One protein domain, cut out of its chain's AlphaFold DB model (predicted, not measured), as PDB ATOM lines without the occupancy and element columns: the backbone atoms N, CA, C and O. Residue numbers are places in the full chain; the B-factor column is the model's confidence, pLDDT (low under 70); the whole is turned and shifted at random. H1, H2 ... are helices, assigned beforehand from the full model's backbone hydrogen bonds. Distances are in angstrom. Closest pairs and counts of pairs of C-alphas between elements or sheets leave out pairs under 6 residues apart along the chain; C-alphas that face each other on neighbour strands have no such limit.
ATOM      1  N   GLN A 137      24.019  39.219  32.147       79.56
ATOM      2  CA  GLN A 137      24.438  38.540  30.916       79.56
ATOM      3  C   GLN A 137      25.618  37.584  31.142       79.56
ATOM      4  O   GLN A 137      25.640  36.503  30.551       79.56
ATOM      5  N   GLU A 138      26.592  37.970  31.966       83.62
ATOM      6  CA  GLU A 138      27.738  37.125  32.320       83.62
ATOM      7  C   GLU A 138      27.289  35.884  33.089       83.62
ATOM      8  O   GLU A 138      27.681  34.774  32.727       83.62
ATOM      9  N   SER A 139      26.394  36.043  34.067       84.69
ATOM     10  CA  SER A 139      25.864  34.925  34.853       84.69
ATOM     11  C   SER A 139      25.060  33.944  33.991       84.69
ATOM     12  O   SER A 139      25.216  32.731  34.126       84.69
ATOM     13  N   VAL A 140      24.275  34.431  33.023       87.00
ATOM     14  CA  VAL A 140      23.565  33.577  32.052       87.00
ATOM     15  C   VAL A 140      24.538  32.774  31.183       87.00
ATOM     16  O   VAL A 140      24.314  31.583  30.952       87.00
ATOM     17  N   ILE A 141      25.626  33.391  30.706       86.94
ATOM     18  CA  ILE A 141      26.650  32.693  29.911       86.94
ATOM     19  C   ILE A 141      27.374  31.648  30.771       86.94
ATOM     20  O   ILE A 141      27.539  30.514  30.324       86.94
ATOM     21  N   GLN A 142      27.748  31.992  32.007       87.81
ATOM     22  CA  GLN A 142      28.391  31.070  32.947       87.81
ATOM     23  C   GLN A 142      27.502  29.865  33.275       87.81
ATOM     24  O   GLN A 142      27.959  28.727  33.164       87.81
ATOM     25  N   ASN A 143      26.220  30.089  33.574       90.50
ATOM     26  CA  ASN A 143      25.256  29.013  33.814       90.50
ATOM     27  C   ASN A 143      25.142  28.080  32.603       90.50
ATOM     28  O   ASN A 143      25.077  26.858  32.747       90.50
ATOM     29  N   ARG A 144      25.165  28.635  31.385       91.12
ATOM     30  CA  ARG A 144      25.111  27.826  30.164       91.12
ATOM     31  C   ARG A 144      26.387  27.021  29.928       91.12
ATOM     32  O   ARG A 144      26.293  25.884  29.478       91.12
ATOM     33  N   ILE A 145      27.556  27.573  30.253       92.06
ATOM     34  CA  ILE A 145      28.835  26.848  30.210       92.06
ATOM     35  C   ILE A 145      28.819  25.680  31.201       92.06
ATOM     36  O   ILE A 145      29.172  24.567  30.822       92.06
ATOM     37  N   GLN A 146      28.361  25.903  32.436       91.94
ATOM     38  CA  GLN A 146      28.244  24.847  33.447       91.94
ATOM     39  C   GLN A 146      27.274  23.743  33.015       91.94
ATOM     40  O   GLN A 146      27.586  22.560  33.137       91.94
ATOM     41  N   TYR A 147      26.127  24.117  32.448       92.44
ATOM     42  CA  TYR A 147      25.166  23.159  31.903       92.44
ATOM     43  C   TYR A 147      25.763  22.318  30.764       92.44
ATOM     44  O   TYR A 147      25.589  21.100  30.741       92.44
ATOM     45  N   LEU A 148      26.498  22.942  29.835       92.44
ATOM     46  CA  LEU A 148      27.191  22.219  28.764       92.44
ATOM     47  C   LEU A 148      28.273  21.288  29.313       92.44
ATOM     48  O   LEU A 148      28.362  20.153  28.859       92.44
ATOM     49  N   GLN A 149      29.053  21.733  30.301       92.94
ATOM     50  CA  GLN A 149      30.064  20.902  30.956       92.94
ATOM     51  C   GLN A 149      29.431  19.656  31.584       92.94
ATOM     52  O   GLN A 149      29.857  18.545  31.292       92.94
ATOM     53  N   SER A 150      28.350  19.828  32.350       93.00
ATOM     54  CA  SER A 150      27.622  18.707  32.948       93.00
ATOM     55  C   SER A 150      27.083  17.729  31.897       93.00
ATOM     56  O   SER A 150      27.159  16.517  32.093       93.00
ATOM     57  N   GLN A 151      26.580  18.229  30.764       93.50
ATOM     58  CA  GLN A 151      26.144  17.365  29.664       93.50
ATOM     59  C   GLN A 151      27.294  16.598  29.007       93.50
ATOM     60  O   GLN A 151      27.114  15.430  28.668       93.50
ATOM     61  N   ILE A 152      28.445  17.242  28.809       94.50
ATOM     62  CA  ILE A 152      29.648  16.611  28.254       94.50
ATOM     63  C   ILE A 152      30.103  15.477  29.177       94.50
ATOM     64  O   ILE A 152      30.222  14.340  28.725       94.50
ATOM     65  N   ASP A 153      30.246  15.756  30.474       93.81
ATOM     66  CA  ASP A 153      30.697  14.776  31.468       93.81
ATOM     67  C   ASP A 153      29.731  13.587  31.564       93.81
ATOM     68  O   ASP A 153      30.145  12.426  31.582       93.81
ATOM     69  N   HIS A 154      28.422  13.859  31.551       94.12
ATOM     70  CA  HIS A 154      27.403  12.814  31.567       94.12
ATOM     71  C   HIS A 154      27.461  11.920  30.318       94.12
ATOM     72  O   HIS A 154      27.373  10.695  30.427       94.12
ATOM     73  N   ARG A 155      27.640  12.512  29.128       94.44
ATOM     74  CA  ARG A 155      27.741  11.765  27.866       94.44
ATOM     75  C   ARG A 155      29.034  10.957  27.778       94.44
ATOM     76  O   ARG A 155      28.971   9.821  27.319       94.44
ATOM     77  N   PHE A 156      30.162  11.483  28.261       94.81
ATOM     78  CA  PHE A 156      31.406  10.716  28.378       94.81
ATOM     79  C   PHE A 156      31.244   9.514  29.310       94.81
ATOM     80  O   PHE A 156      31.591   8.400  28.932       94.81
ATOM     81  N   ALA A 157      30.624   9.695  30.478       94.75
ATOM     82  CA  ALA A 157      30.397   8.587  31.404       94.75
ATOM     83  C   ALA A 157      29.539   7.465  30.786       94.75
ATOM     84  O   ALA A 157      29.798   6.281  31.005       94.75
ATOM     85  N   LEU A 158      28.521   7.823  29.998       94.62
ATOM     86  CA  LEU A 158      27.676   6.853  29.296       94.62
ATOM     87  C   LEU A 158      28.392   6.178  28.129       94.62
ATOM     88  O   LEU A 158      28.245   4.969  27.949       94.62
ATOM     89  N   ARG A 159      29.181   6.940  27.364       94.69
ATOM     90  CA  ARG A 159      30.071   6.411  26.328       94.69
ATOM     91  C   ARG A 159      30.993   5.352  26.920       94.69
ATOM     92  O   ARG A 159      31.056   4.251  26.390       94.69
ATOM     93  N   ASP A 160      31.676   5.670  28.014       94.75
ATOM     94  CA  ASP A 160      32.660   4.776  28.620       94.75
ATOM     95  C   ASP A 160      31.998   3.497  29.150       94.75
ATOM     96  O   ASP A 160      32.520   2.407  28.929       94.75
ATOM     97  N   GLN A 161      30.807   3.601  29.753       94.94
ATOM     98  CA  GLN A 161      30.006   2.434  30.149       94.94
ATOM     99  C   GLN A 161      29.617   1.560  28.948       94.94
ATOM    100  O   GLN A 161      29.703   0.335  29.026       94.94
ATOM    101  N   LEU A 162      29.193   2.173  27.838       96.00
ATOM    102  CA  LEU A 162      28.837   1.452  26.617       96.00
ATOM    103  C   LEU A 162      30.058   0.764  26.002       96.00
ATOM    104  O   LEU A 162      29.999  -0.423  25.687       96.00
ATOM    105  N   MET A 163      31.166   1.491  25.856       96.12
ATOM    106  CA  MET A 163      32.395   0.969  25.267       96.12
ATOM    107  C   MET A 163      32.987  -0.159  26.107       96.12
ATOM    108  O   MET A 163      33.365  -1.185  25.549       96.12
ATOM    109  N   ASP A 164      33.012  -0.020  27.432       96.19
ATOM    110  CA  ASP A 164      33.466  -1.078  28.335       96.19
ATOM    111  C   ASP A 164      32.600  -2.342  28.203       96.19
ATOM    112  O   ASP A 164      33.131  -3.444  28.048       96.19
ATOM    113  N   ALA A 165      31.272  -2.198  28.155       94.94
ATOM    114  CA  ALA A 165      30.366  -3.330  27.972       94.94
ATOM    115  C   ALA A 165      30.542  -4.014  26.602       94.94
ATOM    116  O   ALA A 165      30.612  -5.244  26.522       94.94
ATOM    117  N   MET A 166      30.687  -3.234  25.523       94.88
ATOM    118  CA  MET A 166      30.955  -3.753  24.176       94.88
ATOM    119  C   MET A 166      32.292  -4.500  24.111       94.88
ATOM    120  O   MET A 166      32.354  -5.602  23.560       94.88
ATOM    121  N   VAL A 167      33.355  -3.944  24.702       95.44
ATOM    122  CA  VAL A 167      34.686  -4.572  24.747       95.44
ATOM    123  C   VAL A 167      34.656  -5.862  25.558       95.44
ATOM    124  O   VAL A 167      35.198  -6.870  25.106       95.44
ATOM    125  N   LYS A 168      34.005  -5.861  26.725       94.50
ATOM    126  CA  LYS A 168      33.866  -7.056  27.569       94.50
ATOM    127  C   LYS A 168      33.126  -8.171  26.842       94.50
ATOM    128  O   LYS A 168      33.643  -9.286  26.783       94.50
ATOM    129  N   MET A 169      31.976  -7.871  26.233       92.56
ATOM    130  CA  MET A 169      31.211  -8.866  25.476       92.56
ATOM    131  C   MET A 169      32.037  -9.435  24.319       92.56
ATOM    132  O   MET A 169      32.151 -10.652  24.171       92.56
ATOM    133  N   ARG A 170      32.682  -8.567  23.530       93.06
ATOM    134  CA  ARG A 170      33.573  -8.984  22.437       93.06
ATOM    135  C   ARG A 170      34.713  -9.872  22.928       93.06
ATOM    136  O   ARG A 170      34.965 -10.915  22.333       93.06
ATOM    137  N   GLY A 171      35.366  -9.493  24.024       91.75
ATOM    138  CA  GLY A 171      36.476 -10.243  24.609       91.75
ATOM    139  C   GLY A 171      36.066 -11.639  25.079       91.75
ATOM    140  O   GLY A 171      36.743 -12.615  24.756       91.75
ATOM    141  N   ILE A 172      34.941 -11.764  25.790       90.81
ATOM    142  CA  ILE A 172      34.428 -13.069  26.237       90.81
ATOM    143  C   ILE A 172      34.015 -13.940  25.044       90.81
ATOM    144  O   ILE A 172      34.323 -15.137  25.020       90.81
ATOM    145  N   ARG A 173      33.379 -13.363  24.019       90.25
ATOM    146  CA  ARG A 173      33.038 -14.087  22.782       90.25
ATOM    147  C   ARG A 173      34.288 -14.581  22.047       90.25
ATOM    148  O   ARG A 173      34.362 -15.762  21.726       90.25
ATOM    149  N   ASP A 174      35.290 -13.725  21.845       90.88
ATOM    150  CA  ASP A 174      36.542 -14.074  21.153       90.88
ATOM    151  C   ASP A 174      37.324 -15.181  21.885       90.88
ATOM    152  O   ASP A 174      37.800 -16.133  21.261       90.88
ATOM    153  N   ILE A 175      37.401 -15.113  23.221       89.56
ATOM    154  CA  ILE A 175      37.998 -16.182  24.037       89.56
ATOM    155  C   ILE A 175      37.265 -17.500  23.806       89.56
ATOM    156  O   ILE A 175      37.913 -18.534  23.623       89.56
ATOM    157  N   GLY A 176      35.932 -17.479  23.808       88.38
ATOM    158  CA  GLY A 176      35.171 -18.707  23.664       88.38
ATOM    159  C   GLY A 176      35.238 -19.302  22.262       88.38
ATOM    160  O   GLY A 176      35.415 -20.510  22.125       88.38
ATOM    161  N   GLN A 177      35.215 -18.462  21.225       88.56
ATOM    162  CA  GLN A 177      35.367 -18.888  19.831       88.56
ATOM    163  C   GLN A 177      36.694 -19.611  19.589       88.56
ATOM    164  O   GLN A 177      36.733 -20.629  18.899       88.56
ATOM    165  N   LYS A 178      37.782 -19.151  20.221       89.19
ATOM    166  CA  LYS A 178      39.098 -19.815  20.163       89.19
ATOM    167  C   LYS A 178      39.112 -21.203  20.810       89.19
ATOM    168  O   LYS A 178      39.998 -22.001  20.509       89.19
ATOM    169  N   GLN A 179      38.164 -21.492  21.699       89.31
ATOM    170  CA  GLN A 179      38.046 -22.770  22.403       89.31
ATOM    171  C   GLN A 179      37.017 -23.716  21.767       89.31
ATOM    172  O   GLN A 179      36.864 -24.849  22.226       89.31
ATOM    173  N   CYS A 180      36.336 -23.301  20.697       87.94
ATOM    174  CA  CYS A 180      35.389 -24.144  19.979       87.94
ATOM    175  C   CYS A 180      36.106 -25.223  19.147       87.94
ATOM    176  O   CYS A 180      36.993 -24.930  18.344       87.94
ATOM    177  N   LYS A 181      35.690 -26.487  19.295       85.19
ATOM    178  CA  LYS A 181      36.135 -27.631  18.481       85.19
ATOM    179  C   LYS A 181      34.921 -28.447  18.049       85.19
ATOM    180  O   LYS A 181      34.052 -28.728  18.862       85.19
ATOM    181  N   ALA A 182      34.856 -28.823  16.769       81.69
ATOM    182  CA  ALA A 182      33.743 -29.599  16.200       81.69
ATOM    183  C   ALA A 182      32.337 -29.015  16.497       81.69
ATOM    184  O   ALA A 182      31.376 -29.758  16.669       81.69
ATOM    185  N   GLY A 183      32.215 -27.681  16.563       79.12
ATOM    186  CA  GLY A 183      30.946 -26.994  16.839       79.12
ATOM    187  C   GLY A 183      30.526 -26.965  18.313       79.12
ATOM    188  O   GLY A 183      29.420 -26.534  18.611       79.12
ATOM    189  N   GLN A 184      31.391 -27.395  19.238       82.00
ATOM    190  CA  GLN A 184      31.141 -27.365  20.680       82.00
ATOM    191  C   GLN A 184      32.265 -26.638  21.422       82.00
ATOM    192  O   GLN A 184      33.420 -26.638  20.994       82.00
ATOM    193  N   TYR A 185      31.931 -26.023  22.557       84.56
ATOM    194  CA  TYR A 185      32.914 -25.372  23.416       84.56
ATOM    195  C   TYR A 185      33.759 -26.428  24.142       84.56
ATOM    196  O   TYR A 185      33.236 -27.195  24.946       84.56
ATOM    197  N   ALA A 186      35.065 -26.466  23.869       84.62
ATOM    198  CA  ALA A 186      36.002 -27.452  24.420       84.62
ATOM    199  C   ALA A 186      36.935 -26.858  25.496       84.62
ATOM    200  O   ALA A 186      38.064 -27.323  25.676       84.62
ATOM    201  N   GLY A 187      36.494 -25.794  26.173       83.25
ATOM    202  CA  GLY A 187      37.239 -25.127  27.240       83.25
ATOM    203  C   GLY A 187      37.261 -25.896  28.561       83.25
ATOM    204  O   GLY A 187      36.417 -26.749  28.821       83.25
ATOM    205  N   THR A 188      38.206 -25.552  29.438       80.44
ATOM    206  CA  THR A 188      38.425 -26.227  30.734       80.44
ATOM    207  C   THR A 188      37.307 -26.015  31.762       80.44
ATOM    208  O   THR A 188      37.238 -26.774  32.723       80.44
ATOM    209  N   ASN A 189      36.436 -25.014  31.585       84.50
ATOM    210  CA  ASN A 189      35.283 -24.768  32.463       84.50
ATOM    211  C   ASN A 189      34.109 -24.117  31.690       84.50
ATOM    212  O   ASN A 189      34.061 -22.889  31.573       84.50
ATOM    213  N   PRO A 190      33.189 -24.923  31.124       83.44
ATOM    214  CA  PRO A 190      32.049 -24.427  30.351       83.44
ATOM    215  C   PRO A 190      31.025 -23.639  31.175       83.44
ATOM    216  O   PRO A 190      30.526 -22.628  30.697       83.44
ATOM    217  N   GLU A 191      30.739 -24.056  32.410       84.44
ATOM    218  CA  GLU A 191      29.714 -23.423  33.257       84.44
ATOM    219  C   GLU A 191      30.099 -21.987  33.631       84.44
ATOM    220  O   GLU A 191      29.339 -21.055  33.384       84.44
ATOM    221  N   ASN A 192      31.329 -21.785  34.114       88.50
ATOM    222  CA  ASN A 192      31.856 -20.453  34.435       88.50
ATOM    223  C   ASN A 192      31.952 -19.557  33.187       88.50
ATOM    224  O   ASN A 192      31.771 -18.342  33.256       88.50
ATOM    225  N   TYR A 193      32.250 -20.141  32.022       88.12
ATOM    226  CA  TYR A 193      32.241 -19.392  30.769       88.12
ATOM    227  C   TYR A 193      30.832 -18.903  30.411       88.12
ATOM    228  O   TYR A 193      30.665 -17.727  30.093       88.12
ATOM    229  N   GLN A 194      29.829 -19.780  30.499       85.31
ATOM    230  CA  GLN A 194      28.435 -19.438  30.215       85.31
ATOM    231  C   GLN A 194      27.892 -18.392  31.194       85.31
ATOM    232  O   GLN A 194      27.242 -17.441  30.767       85.31
ATOM    233  N   GLU A 195      28.226 -18.499  32.482       87.56
ATOM    234  CA  GLU A 195      27.872 -17.490  33.486       87.56
ATOM    235  C   GLU A 195      28.466 -16.116  33.139       87.56
ATOM    236  O   GLU A 195      27.755 -15.110  33.127       87.56
ATOM    237  N   LYS A 196      29.753 -16.069  32.767       90.38
ATOM    238  CA  LYS A 196      30.409 -14.830  32.324       90.38
ATOM    239  C   LYS A 196      29.781 -14.264  31.060       90.38
ATOM    240  O   LYS A 196      29.547 -13.061  31.007       90.38
ATOM    241  N   LEU A 197      29.508 -15.108  30.064       88.88
ATOM    242  CA  LEU A 197      28.890 -14.700  28.804       88.88
ATOM    243  C   LEU A 197      27.500 -14.103  29.049       88.88
ATOM    244  O   LEU A 197      27.181 -13.044  28.501       88.88
ATOM    245  N   PHE A 198      26.700 -14.739  29.905       87.94
ATOM    246  CA  PHE A 198      25.385 -14.246  30.297       87.94
ATOM    247  C   PHE A 198      25.480 -12.910  31.046       87.94
ATOM    248  O   PHE A 198      24.808 -11.951  30.663       87.94
ATOM    249  N   ALA A 199      26.361 -12.806  32.046       89.00
ATOM    250  CA  ALA A 199      26.569 -11.575  32.805       89.00
ATOM    251  C   ALA A 199      27.001 -10.407  31.901       89.00
ATOM    252  O   ALA A 199      26.395  -9.338  31.941       89.00
ATOM    253  N   THR A 200      27.970 -10.621  31.003       92.00
ATOM    254  CA  THR A 200      28.398  -9.573  30.062       92.00
ATOM    255  C   THR A 200      27.326  -9.215  29.037       92.00
ATOM    256  O   THR A 200      27.246  -8.060  28.623       92.00
ATOM    257  N   SER A 201      26.482 -10.172  28.638       88.94
ATOM    258  CA  SER A 201      25.342  -9.898  27.755       88.94
ATOM    259  C   SER A 201      24.316  -9.009  28.450       88.94
ATOM    260  O   SER A 201      23.811  -8.062  27.851       88.94
ATOM    261  N   TYR A 202      24.033  -9.287  29.723       89.25
ATOM    262  CA  TYR A 202      23.124  -8.486  30.533       89.25
ATOM    263  C   TYR A 202      23.648  -7.056  30.729       89.25
ATOM    264  O   TYR A 202      22.910  -6.094  30.504       89.25
ATOM    265  N   ASP A 203      24.935  -6.907  31.052       92.31
ATOM    266  CA  ASP A 203      25.588  -5.600  31.177       92.31
ATOM    267  C   ASP A 203      25.556  -4.815  29.856       92.31
ATOM    268  O   ASP A 203      25.257  -3.617  29.856       92.31
ATOM    269  N   LEU A 204      25.800  -5.487  28.723       93.44
ATOM    270  CA  LEU A 204      25.713  -4.886  27.391       93.44
ATOM    271  C   LEU A 204      24.299  -4.391  27.088       93.44
ATOM    272  O   LEU A 204      24.134  -3.243  26.682       93.44
ATOM    273  N   VAL A 205      23.279  -5.222  27.314       91.12
ATOM    274  CA  VAL A 205      21.874  -4.827  27.145       91.12
ATOM    275  C   VAL A 205      21.576  -3.591  27.995       91.12
ATOM    276  O   VAL A 205      21.061  -2.597  27.479       91.12
ATOM    277  N   GLY A 206      21.957  -3.613  29.274       89.94
ATOM    278  CA  GLY A 206      21.780  -2.484  30.183       89.94
ATOM    279  C   GLY A 206      22.450  -1.204  29.673       89.94
ATOM    280  O   GLY A 206      21.823  -0.144  29.665       89.94
ATOM    281  N   ALA A 207      23.695  -1.290  29.203       93.38
ATOM    282  CA  ALA A 207      24.423  -0.149  28.654       93.38
ATOM    283  C   ALA A 207      23.779   0.399  27.365       93.38
ATOM    284  O   ALA A 207      23.622   1.612  27.230       93.38
ATOM    285  N   CYS A 208      23.322  -0.475  26.462       90.75
ATOM    286  CA  CYS A 208      22.616  -0.093  25.236       90.75
ATOM    287  C   CYS A 208      21.299   0.649  25.521       90.75
ATOM    288  O   CYS A 208      20.954   1.590  24.809       90.75
ATOM    289  N   TYR A 209      20.560   0.267  26.567       88.12
ATOM    290  CA  TYR A 209      19.322   0.962  26.933       88.12
ATOM    291  C   TYR A 209      19.569   2.309  27.622       88.12
ATOM    292  O   TYR A 209      18.790   3.240  27.426       88.12
ATOM    293  N   LYS A 210      20.666   2.458  28.378       89.88
ATOM    294  CA  LYS A 210      21.004   3.719  29.065       89.88
ATOM    295  C   LYS A 210      21.278   4.884  28.116       89.88
ATOM    296  O   LYS A 210      21.115   6.029  28.516       89.88
ATOM    297  N   ILE A 211      21.698   4.612  26.882       89.69
ATOM    298  CA  ILE A 211      22.013   5.659  25.902       89.69
ATOM    299  C   ILE A 211      20.780   6.180  25.141       89.69
ATOM    300  O   ILE A 211      20.871   7.179  24.419       89.69
ATOM    301  N   ILE A 212      19.621   5.525  25.289       83.81
ATOM    302  CA  ILE A 212      18.389   5.884  24.576       83.81
ATOM    303  C   ILE A 212      17.889   7.256  25.033       83.81
ATOM    304  O   ILE A 212      17.727   7.514  26.221       83.81
ATOM    305  N   GLY A 213      17.610   8.135  24.066       77.81
ATOM    306  CA  GLY A 213      17.126   9.496  24.321       77.81
ATOM    307  C   GLY A 213      18.221  10.493  24.708       77.81
ATOM    308  O   GLY A 213      17.929  11.675  24.865       77.81
ATOM    309  N   ILE A 214      19.471  10.039  24.830       89.56
ATOM    310  CA  ILE A 214      20.629  10.887  25.154       89.56
ATOM    311  C   ILE A 214      21.435  11.196  23.892       89.56
ATOM    312  O   ILE A 214      21.810  12.347  23.648       89.56
ATOM    313  N   PHE A 215      21.674  10.171  23.074       90.94
ATOM    314  CA  PHE A 215      22.323  10.298  21.772       90.94
ATOM    315  C   PHE A 215      21.294  10.334  20.636       90.94
ATOM    316  O   PHE A 215      20.110  10.067  20.842       90.94
ATOM    317  N   ASN A 216      21.749  10.720  19.441       89.50
ATOM    318  CA  ASN A 216      20.891  10.822  18.264       89.50
ATOM    319  C   ASN A 216      20.363   9.444  17.813       89.50
ATOM    320  O   ASN A 216      20.861   8.390  18.222       89.50
ATOM    321  N   ASP A 217      19.348   9.458  16.947       90.00
ATOM    322  CA  ASP A 217      18.730   8.223  16.456       90.00
ATOM    323  C   ASP A 217      19.708   7.341  15.673       90.00
ATOM    324  O   ASP A 217      19.589   6.123  15.724       90.00
ATOM    325  N   GLU A 218      20.706   7.924  15.004       91.19
ATOM    326  CA  GLU A 218      21.729   7.171  14.274       91.19
ATOM    327  C   GLU A 218      22.561   6.283  15.213       91.19
ATOM    328  O   GLU A 218      22.581   5.064  15.039       91.19
ATOM    329  N   ILE A 219      23.143   6.851  16.276       92.56
ATOM    330  CA  ILE A 219      23.919   6.102  17.282       92.56
ATOM    331  C   ILE A 219      23.050   5.045  17.958       92.56
ATOM    332  O   ILE A 219      23.506   3.930  18.227       92.56
ATOM    333  N   LYS A 220      21.781   5.370  18.221       91.00
ATOM    334  CA  LYS A 220      20.816   4.409  18.759       91.00
ATOM    335  C   LYS A 220      20.637   3.220  17.816       91.00
ATOM    336  O   LYS A 220      20.708   2.084  18.278       91.00
ATOM    337  N   GLN A 221      20.406   3.454  16.523       91.31
ATOM    338  CA  GLN A 221      20.236   2.371  15.549       91.31
ATOM    339  C   GLN A 221      21.500   1.521  15.431       91.31
ATOM    340  O   GLN A 221      21.408   0.296  15.436       91.31
ATOM    341  N   GLU A 222      22.680   2.139  15.404       93.25
ATOM    342  CA  GLU A 222      23.944   1.399  15.350       93.25
ATOM    343  C   GLU A 222      24.201   0.577  16.612       93.25
ATOM    344  O   GLU A 222      24.643  -0.568  16.527       93.25
ATOM    345  N   THR A 223      23.854   1.108  17.783       93.25
ATOM    346  CA  THR A 223      23.989   0.391  19.056       93.25
ATOM    347  C   THR A 223      23.012  -0.781  19.154       93.25
ATOM    348  O   THR A 223      23.386  -1.870  19.592       93.25
ATOM    349  N   LEU A 224      21.767  -0.603  18.700       91.31
ATOM    350  CA  LEU A 224      20.790  -1.692  18.616       91.31
ATOM    351  C   LEU A 224      21.206  -2.746  17.585       91.31
ATOM    352  O   LEU A 224      21.025  -3.940  17.822       91.31
ATOM    353  N   HIS A 225      21.807  -2.326  16.475       91.81
ATOM    354  CA  HIS A 225      22.375  -3.230  15.486       91.81
ATOM    355  C   HIS A 225      23.541  -4.035  16.072       91.81
ATOM    356  O   HIS A 225      23.560  -5.257  15.942       91.81
ATOM    357  N   PHE A 226      24.457  -3.385  16.797       92.81
ATOM    358  CA  PHE A 226      25.534  -4.061  17.520       92.81
ATOM    359  C   PHE A 226      24.984  -5.103  18.499       92.81
ATOM    360  O   PHE A 226      25.480  -6.230  18.531       92.81
ATOM    361  N   LEU A 227      23.949  -4.749  19.269       91.44
ATOM    362  CA  LEU A 227      23.305  -5.665  20.207       91.44
ATOM    363  C   LEU A 227      22.686  -6.865  19.478       91.44
ATOM    364  O   LEU A 227      22.952  -8.001  19.855       91.44
ATOM    365  N   SER A 228      21.928  -6.610  18.409       88.75
ATOM    366  CA  SER A 228      21.261  -7.643  17.612       88.75
ATOM    367  C   SER A 228      22.240  -8.625  16.980       88.75
ATOM    368  O   SER A 228      21.956  -9.818  16.946       88.75
ATOM    369  N   ILE A 229      23.368  -8.140  16.455       88.19
ATOM    370  CA  ILE A 229      24.400  -9.009  15.884       88.19
ATOM    371  C   ILE A 229      25.109  -9.766  17.017       88.19
ATOM    372  O   ILE A 229      25.302 -10.972  16.924       88.19
ATOM    373  N   SER A 230      25.431  -9.098  18.128       85.56
ATOM    374  CA  SER A 230      26.087  -9.733  19.284       85.56
ATOM    375  C   SER A 230      25.265 -10.852  19.927       85.56
ATOM    376  O   SER A 230      25.841 -11.680  20.635       85.56
ATOM    377  N   SER A 231      23.949 -10.875  19.701       81.06
ATOM    378  CA  SER A 231      23.023 -11.906  20.174       81.06
ATOM    379  C   SER A 231      22.485 -12.819  19.066       81.06
ATOM    380  O   SER A 231      21.605 -13.630  19.342       81.06
ATOM    381  N   ALA A 232      22.953 -12.690  17.819       72.06
ATOM    382  CA  ALA A 232      22.390 -13.406  16.668       72.06
ATOM    383  C   ALA A 232      22.502 -14.936  16.786       72.06
ATOM    384  O   ALA A 232      21.715 -15.669  16.193       72.06
ATOM    385  N   ASP A 233      23.463 -15.410  17.573       66.94
ATOM    386  CA  ASP A 233      23.729 -16.818  17.844       66.94
ATOM    387  C   ASP A 233      23.042 -17.339  19.117       66.94
ATOM    388  O   ASP A 233      23.311 -18.461  19.535       66.94
ATOM    389  N   ASN A 234      22.179 -16.545  19.772       69.69
ATOM    390  CA  ASN A 234      21.542 -16.883  21.055       69.69
ATOM    391  C   ASN A 234      22.541 -17.378  22.127       69.69
ATOM    392  O   ASN A 234      22.193 -18.186  22.987       69.69
ATOM    393  N   GLY A 235      23.797 -16.917  22.069       68.94
ATOM    394  CA  GLY A 235      24.870 -17.355  22.969       68.94
ATOM    395  C   GLY A 235      25.615 -18.625  22.530       68.94
ATOM    396  O   GLY A 235      26.570 -19.025  23.196       68.94
ATOM    397  N   ASN A 236      25.253 -19.241  21.400       75.50
ATOM    398  CA  ASN A 236      25.964 -20.384  20.829       75.50
ATOM    399  C   ASN A 236      27.138 -19.947  19.936       75.50
ATOM    400  O   ASN A 236      27.153 -20.113  18.717       75.50
ATOM    401  N   ILE A 237      28.172 -19.427  20.590       83.56
ATOM    402  CA  ILE A 237      29.377 -18.868  19.963       83.56
ATOM    403  C   ILE A 237      30.179 -19.838  19.072       83.56
ATOM    404  O   ILE A 237      31.070 -19.391  18.350       83.56
ATOM    405  N   CYS A 238      29.900 -21.146  19.120       84.31
ATOM    406  CA  CYS A 238      30.579 -22.168  18.319       84.31
ATOM    407  C   CYS A 238      29.854 -22.516  17.009       84.31
ATOM    408  O   CYS A 238      30.352 -23.351  16.245       84.31
ATOM    409  N   GLU A 239      28.695 -21.910  16.733       82.88
ATOM    410  CA  GLU A 239      28.004 -22.093  15.459       82.88
ATOM    411  C   GLU A 239      28.799 -21.510  14.288       82.88
ATOM    412  O   GLU A 239      29.510 -20.515  14.405       82.88
ATOM    413  N   LYS A 240      28.638 -22.113  13.105       76.31
ATOM    414  CA  LYS A 240      29.351 -21.697  11.885       76.31
ATOM    415  C   LYS A 240      29.047 -20.250  11.467       76.31
ATOM    416  O   LYS A 240      29.871 -19.633  10.800       76.31
ATOM    417  N   ASN A 241      27.887 -19.732  11.871       78.50
ATOM    418  CA  ASN A 241      27.430 -18.371  11.591       78.50
ATOM    419  C   ASN A 241      27.522 -17.459  12.829       78.50
ATOM    420  O   ASN A 241      26.930 -16.382  12.830       78.50
ATOM    421  N   ALA A 242      28.215 -17.887  13.891       82.69
ATOM    422  CA  ALA A 242      28.370 -17.081  15.090       82.69
ATOM    423  C   ALA A 242      29.185 -15.820  14.788       82.69
ATOM    424  O   ALA A 242      30.254 -15.872  14.175       82.69
ATOM    425  N   THR A 243      28.694 -14.682  15.267       86.19
ATOM    426  CA  THR A 243      29.335 -13.389  15.040       86.19
ATOM    427  C   THR A 243      30.723 -13.342  15.653       86.19
ATOM    428  O   THR A 243      30.902 -13.681  16.829       86.19
ATOM    429  N   THR A 244      31.689 -12.859  14.877       87.19
ATOM    430  CA  THR A 244      33.104 -12.795  15.270       87.19
ATOM    431  C   THR A 244      33.546 -11.397  15.698       87.19
ATOM    432  O   THR A 244      32.930 -10.385  15.355       87.19
ATOM    433  N   ASP A 245      34.689 -11.309  16.390       88.38
ATOM    434  CA  ASP A 245      35.293 -10.016  16.746       88.38
ATOM    435  C   ASP A 245      35.582  -9.131  15.521       88.38
ATOM    436  O   ASP A 245      35.512  -7.905  15.603       88.38
ATOM    437  N   LYS A 246      35.849  -9.739  14.357       88.00
ATOM    438  CA  LYS A 246      36.093  -9.015  13.102       88.00
ATOM    439  C   LYS A 246      34.874  -8.231  12.616       88.00
ATOM    440  O   LYS A 246      35.057  -7.234  11.926       88.00
ATOM    441  N   GLU A 247      33.666  -8.661  12.971       88.81
ATOM    442  CA  GLU A 247      32.410  -7.990  12.612       88.81
ATOM    443  C   GLU A 247      31.997  -6.975  13.684       88.81
ATOM    444  O   GLU A 247      31.544  -5.877  13.366       88.81
ATOM    445  N   LEU A 248      32.217  -7.303  14.961       91.19
ATOM    446  CA  LEU A 248      31.840  -6.442  16.086       91.19
ATOM    447  C   LEU A 248      32.799  -5.266  16.289       91.19
ATOM    448  O   LEU A 248      32.363  -4.168  16.634       91.19
ATOM    449  N   ARG A 249      34.105  -5.459  16.074       94.06
ATOM    450  CA  ARG A 249      35.111  -4.411  16.297       94.06
ATOM    451  C   ARG A 249      34.890  -3.167  15.437       94.06
ATOM    452  O   ARG A 249      34.924  -2.076  16.007       94.06
ATOM    453  N   PRO A 250      34.670  -3.275  14.112       95.19
ATOM    454  CA  PRO A 250      34.426  -2.103  13.281       95.19
ATOM    455  C   PRO A 250      33.156  -1.353  13.697       95.19
ATOM    456  O   PRO A 250      33.171  -0.127  13.723       95.19
ATOM    457  N   LEU A 251      32.095  -2.076  14.080       93.44
ATOM    458  CA  LEU A 251      30.850  -1.474  14.565       93.44
ATOM    459  C   LEU A 251      31.060  -0.714  15.876       93.44
ATOM    460  O   LEU A 251      30.638   0.433  15.978       93.44
ATOM    461  N   GLN A 252      31.773  -1.298  16.845       95.06
ATOM    462  CA  GLN A 252      32.102  -0.591  18.086       95.06
ATOM    463  C   GLN A 252      32.879   0.699  17.798       95.06
ATOM    464  O   GLN A 252      32.529   1.749  18.323       95.06
ATOM    465  N   VAL A 253      33.929   0.632  16.972       95.44
ATOM    466  CA  VAL A 253      34.753   1.808  16.641       95.44
ATOM    467  C   VAL A 253      33.922   2.881  15.934       95.44
ATOM    468  O   VAL A 253      34.109   4.068  16.187       95.44
ATOM    469  N   LYS A 254      32.986   2.480  15.068       95.12
ATOM    470  CA  LYS A 254      32.075   3.405  14.392       95.12
ATOM    471  C   LYS A 254      31.176   4.143  15.391       95.12
ATOM    472  O   LYS A 254      31.155   5.372  15.372       95.12
ATOM    473  N   ILE A 255      30.524   3.403  16.291       94.81
ATOM    474  CA  ILE A 255      29.676   3.959  17.356       94.81
ATOM    475  C   ILE A 255      30.493   4.900  18.247       94.81
ATOM    476  O   ILE A 255      30.050   6.006  18.553       94.81
ATOM    477  N   ASP A 256      31.704   4.488  18.629       95.94
ATOM    478  CA  ASP A 256      32.592   5.283  19.476       95.94
ATOM    479  C   ASP A 256      32.938   6.631  18.833       95.94
ATOM    480  O   ASP A 256      32.750   7.690  19.433       95.94
ATOM    481  N   ASN A 257      33.359   6.606  17.568       95.38
ATOM    482  CA  ASN A 257      33.710   7.810  16.820       95.38
ATOM    483  C   ASN A 257      32.509   8.746  16.624       95.38
ATOM    484  O   ASN A 257      32.664   9.964  16.718       95.38
ATOM    485  N   GLN A 258      31.310   8.207  16.377       94.81
ATOM    486  CA  GLN A 258      30.090   9.014  16.284       94.81
ATOM    487  C   GLN A 258      29.768   9.704  17.615       94.81
ATOM    488  O   GLN A 258      29.437  10.891  17.633       94.81
ATOM    489  N   ILE A 259      29.897   8.985  18.734       94.75
ATOM    490  CA  ILE A 259      29.688   9.550  20.068       94.75
ATOM    491  C   ILE A 259      30.726  10.639  20.365       94.75
ATOM    492  O   ILE A 259      30.343  11.729  20.794       94.75
ATOM    493  N   ILE A 260      32.012  10.378  20.105       94.75
ATOM    494  CA  ILE A 260      33.096  11.354  20.293       94.75
ATOM    495  C   ILE A 260      32.814  12.620  19.483       94.75
ATOM    496  O   ILE A 260      32.827  13.707  20.049       94.75
ATOM    497  N   SER A 261      32.462  12.491  18.201       93.88
ATOM    498  CA  SER A 261      32.178  13.642  17.337       93.88
ATOM    499  C   SER A 261      31.031  14.515  17.870       93.88
ATOM    500  O   SER A 261      31.112  15.746  17.838       93.88
ATOM    501  N   LEU A 262      29.977  13.908  18.428       92.31
ATOM    502  CA  LEU A 262      28.902  14.665  19.076       92.31
ATOM    503  C   LEU A 262      29.376  15.399  20.333       92.31
ATOM    504  O   LEU A 262      28.945  16.528  20.580       92.31
ATOM    505  N   ILE A 263      30.227  14.765  21.138       93.75
ATOM    506  CA  ILE A 263      30.769  15.375  22.354       93.75
ATOM    507  C   ILE A 263      31.722  16.524  21.999       93.75
ATOM    508  O   ILE A 263      31.584  17.610  22.560       93.75
ATOM    509  N   GLU A 264      32.596  16.347  21.009       93.31
ATOM    510  CA  GLU A 264      33.465  17.401  20.474       93.31
ATOM    511  C   GLU A 264      32.650  18.600  19.968       93.31
ATOM    512  O   GLU A 264      33.007  19.751  20.219       93.31
ATOM    513  N   GLY A 265      31.505  18.360  19.319       92.31
ATOM    514  CA  GLY A 265      30.582  19.426  18.922       92.31
ATOM    515  C   GLY A 265      30.051  20.240  20.112       92.31
ATOM    516  O   GLY A 265      29.959  21.469  20.037       92.31
ATOM    517  N   LEU A 266      29.745  19.588  21.240       92.12
ATOM    518  CA  LEU A 266      29.345  20.270  22.479       92.12
ATOM    519  C   LEU A 266      30.515  21.024  23.122       92.12
ATOM    520  O   LEU A 266      30.333  22.141  23.614       92.12
ATOM    521  N   GLU A 267      31.720  20.458  23.092       92.44
ATOM    522  CA  GLU A 267      32.933  21.121  23.572       92.44
ATOM    523  C   GLU A 267      33.262  22.372  22.762       92.44
ATOM    524  O   GLU A 267      33.579  23.410  23.341       92.44
ATOM    525  N   GLN A 268      33.115  22.323  21.437       93.44
ATOM    526  CA  GLN A 268      33.275  23.492  20.576       93.44
ATOM    527  C   GLN A 268      32.272  24.591  20.940       93.44
ATOM    528  O   GLN A 268      32.666  25.747  21.111       93.44
ATOM    529  N   GLN A 269      30.997  24.247  21.156       91.44
ATOM    530  CA  GLN A 269      29.987  25.210  21.614       91.44
ATOM    531  C   GLN A 269      30.346  25.822  22.974       91.44
ATOM    532  O   GLN A 269      30.227  27.037  23.162       91.44
ATOM    533  N   LYS A 270      30.830  25.007  23.918       93.44
ATOM    534  CA  LYS A 270      31.318  25.471  25.225       93.44
ATOM    535  C   LYS A 270      32.497  26.433  25.065       93.44
ATOM    536  O   LYS A 270      32.493  27.511  25.657       93.44
ATOM    537  N   ASN A 271      33.475  26.082  24.234       91.69
ATOM    538  CA  ASN A 271      34.671  26.884  23.990       91.69
ATOM    539  C   ASN A 271      34.324  28.228  23.336       91.69
ATOM    540  O   ASN A 271      34.841  29.259  23.761       91.69
ATOM    541  N   MET A 272      33.385  28.256  22.385       91.75
ATOM    542  CA  MET A 272      32.877  29.505  21.801       91.75
ATOM    543  C   MET A 272      32.242  30.423  22.854       91.75
ATOM    544  O   MET A 272      32.466  31.635  22.836       91.75
ATOM    545  N   LEU A 273      31.468  29.865  23.791       89.00
ATOM    546  CA  LEU A 273      30.884  30.640  24.888       89.00
ATOM    547  C   LEU A 273      31.949  31.153  25.864       89.00
ATOM    548  O   LEU A 273      31.852  32.301  26.296       89.00
ATOM    549  N   MET A 274      32.979  30.356  26.167       88.75
ATOM    550  CA  MET A 274      34.113  30.801  26.985       88.75
ATOM    551  C   MET A 274      34.896  31.933  26.317       88.75
ATOM    552  O   MET A 274      35.216  32.918  26.977       88.75
ATOM    553  N   VAL A 275      35.156  31.848  25.008       89.38
ATOM    554  CA  VAL A 275      35.806  32.939  24.260       89.38
ATOM    555  C   VAL A 275      34.956  34.205  24.310       89.38
ATOM    556  O   VAL A 275      35.487  35.270  24.605       89.38
ATOM    557  N   LYS A 276      33.638  34.098  24.104       84.94
ATOM    558  CA  LYS A 276      32.711  35.240  24.182       84.94
ATOM    559  C   LYS A 276      32.657  35.870  25.577       84.94
ATOM    560  O   LYS A 276      32.454  37.077  25.692       84.94
ATOM    561  N   LEU A 277      32.804  35.065  26.629       84.94
ATOM    562  CA  LEU A 277      32.910  35.552  28.001       84.94
ATOM    563  C   LEU A 277      34.234  36.305  28.198       84.94
ATOM    564  O   LEU A 277      34.223  37.452  28.625       84.94
ATOM    565  N   ASN A 278      35.356  35.705  27.795       80.00
ATOM    566  CA  ASN A 278      36.691  36.284  27.960       80.00
ATOM    567  C   ASN A 278      36.915  37.549  27.118       80.00
ATOM    568  O   ASN A 278      37.544  38.489  27.600       80.00
ATOM    569  N   SER A 279      36.391  37.606  25.889       76.88
ATOM    570  CA  SER A 279      36.492  38.794  25.033       76.88
ATOM    571  C   SER A 279      35.724  39.974  25.630       76.88
ATOM    572  O   SER A 279      36.232  41.091  25.642       76.88
ATOM    573  N   LYS A 280      34.545  39.716  26.213       68.31
ATOM    574  CA  LYS A 280      33.797  40.725  26.973       68.31
ATOM    575  C   LYS A 280      34.571  41.189  28.207       68.31
ATOM    576  O   LYS A 280      34.581  42.380  28.491       68.31
ATOM    577  N   THR A 281      35.257  40.287  28.908       59.53
ATOM    578  CA  THR A 281      36.099  40.648  30.058       59.53
ATOM    579  C   THR A 281      37.294  41.519  29.649       59.53
ATOM    580  O   THR A 281      37.614  42.472  30.353       59.53
ATOM    581  N   GLN A 282      37.944  41.247  28.511       54.53
ATOM    582  CA  GLN A 282      39.129  41.992  28.053       54.53
ATOM    583  C   GLN A 282      38.815  43.399  27.529       54.53
ATOM    584  O   GLN A 282      39.559  44.331  27.838       54.53
ATOM    585  N   GLU A 283      37.700  43.594  26.816       55.88
ATOM    586  CA  GLU A 283      37.233  44.937  26.423       55.88
ATOM    587  C   GLU A 283      37.021  45.856  27.643       55.88
ATOM    588  O   GLU A 283      37.194  47.071  27.551       55.88
TER     589      GLU A 283
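What this domain is: This is residues 137 to 283 of the 299 residues of an uncharacterized protein of Gammaproteobacteria bacterium RIFCSPHIGHO2_02_FULL_39_13 (UniProt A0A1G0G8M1). A long, slender rod is made by two long helices, H1 and H4, side by side and running opposite ways, with two shorter helices, H2 and H3, folded back along them over part of their length. H2 packs on H1 and H3 on H4, so that the four form an up-and-down bundle, each helix running against the one before it in the chain; toward residues 137 and 283 the rod consists of H1 and H4 alone. The printed part has 147 residues with four named helices, in the order H1, H2, H3, H4, and no named strand; its class is all helix. It is loose, with a radius of gyration of the C-alphas of 20.6 A, and spans 75 by 23 by 22 A.

How they stand to each other: H1, residues 137 to 178, and H2, residues 190 to 210, form a helical hairpin at a shallow tilt of 24 degrees. H1 touches H2 with residues 158 to 176 alone, and the closest C-alphas are those of Ala 165 and Leu 204, 4.9 A apart. H2 and H3, residues 217 to 230, form the next helical hairpin, at a shallow tilt of 11 degrees. Residues 204 to 208 of H2 touch residues 223 to 227 of H3, closest at the C-alphas of Cys 208 and Thr 223, 6.3 A apart. H3 and H4, residues 245 to 283, form the third helical hairpin, at a shallow tilt of 26 degrees. H4 touches H3 with residues 248 to 259 alone, and the closest C-alphas are those of Ile 219 and Ile 255, 6.1 A apart. H1 and H4 touch and run opposite ways at a shallow tilt of 14 degrees, with the C-alphas of Ile 145 and Lys 270 closest at 5.7 A. H1 and H3 are near each other, while H2 and H4 are apart. Every O i to N i+4 pair is within hydrogen-bond range in H1, H2 and H3, and 33 of 35 are in H4.

Where its parts are: H1 begins at C-alpha 137, (24.438, 38.540, 30.916), and is 61.1 A long from first to last C-alpha. H2 is 30.3 A long and H3 19.6 A. H4 is 55.8 A long, from C-alpha 245 at (35.293, -10.016, 16.746) to C-alpha 283 at (37.233, 44.937, 26.423).

The domain as a whole: The two C-alphas farthest apart are those of Ala 182 and Glu 283, at 75.3 A. The printed part has no cut. The links H1 to H2, with 11 residues, and H3 to H4, with 14, are long. In the first, residues 180 to 181 pair with residues 184 to 185, antiparallel. The mean pLDDT of the printed part is 88.3, and residues 233 to 235 and 280 to 283 are under 70.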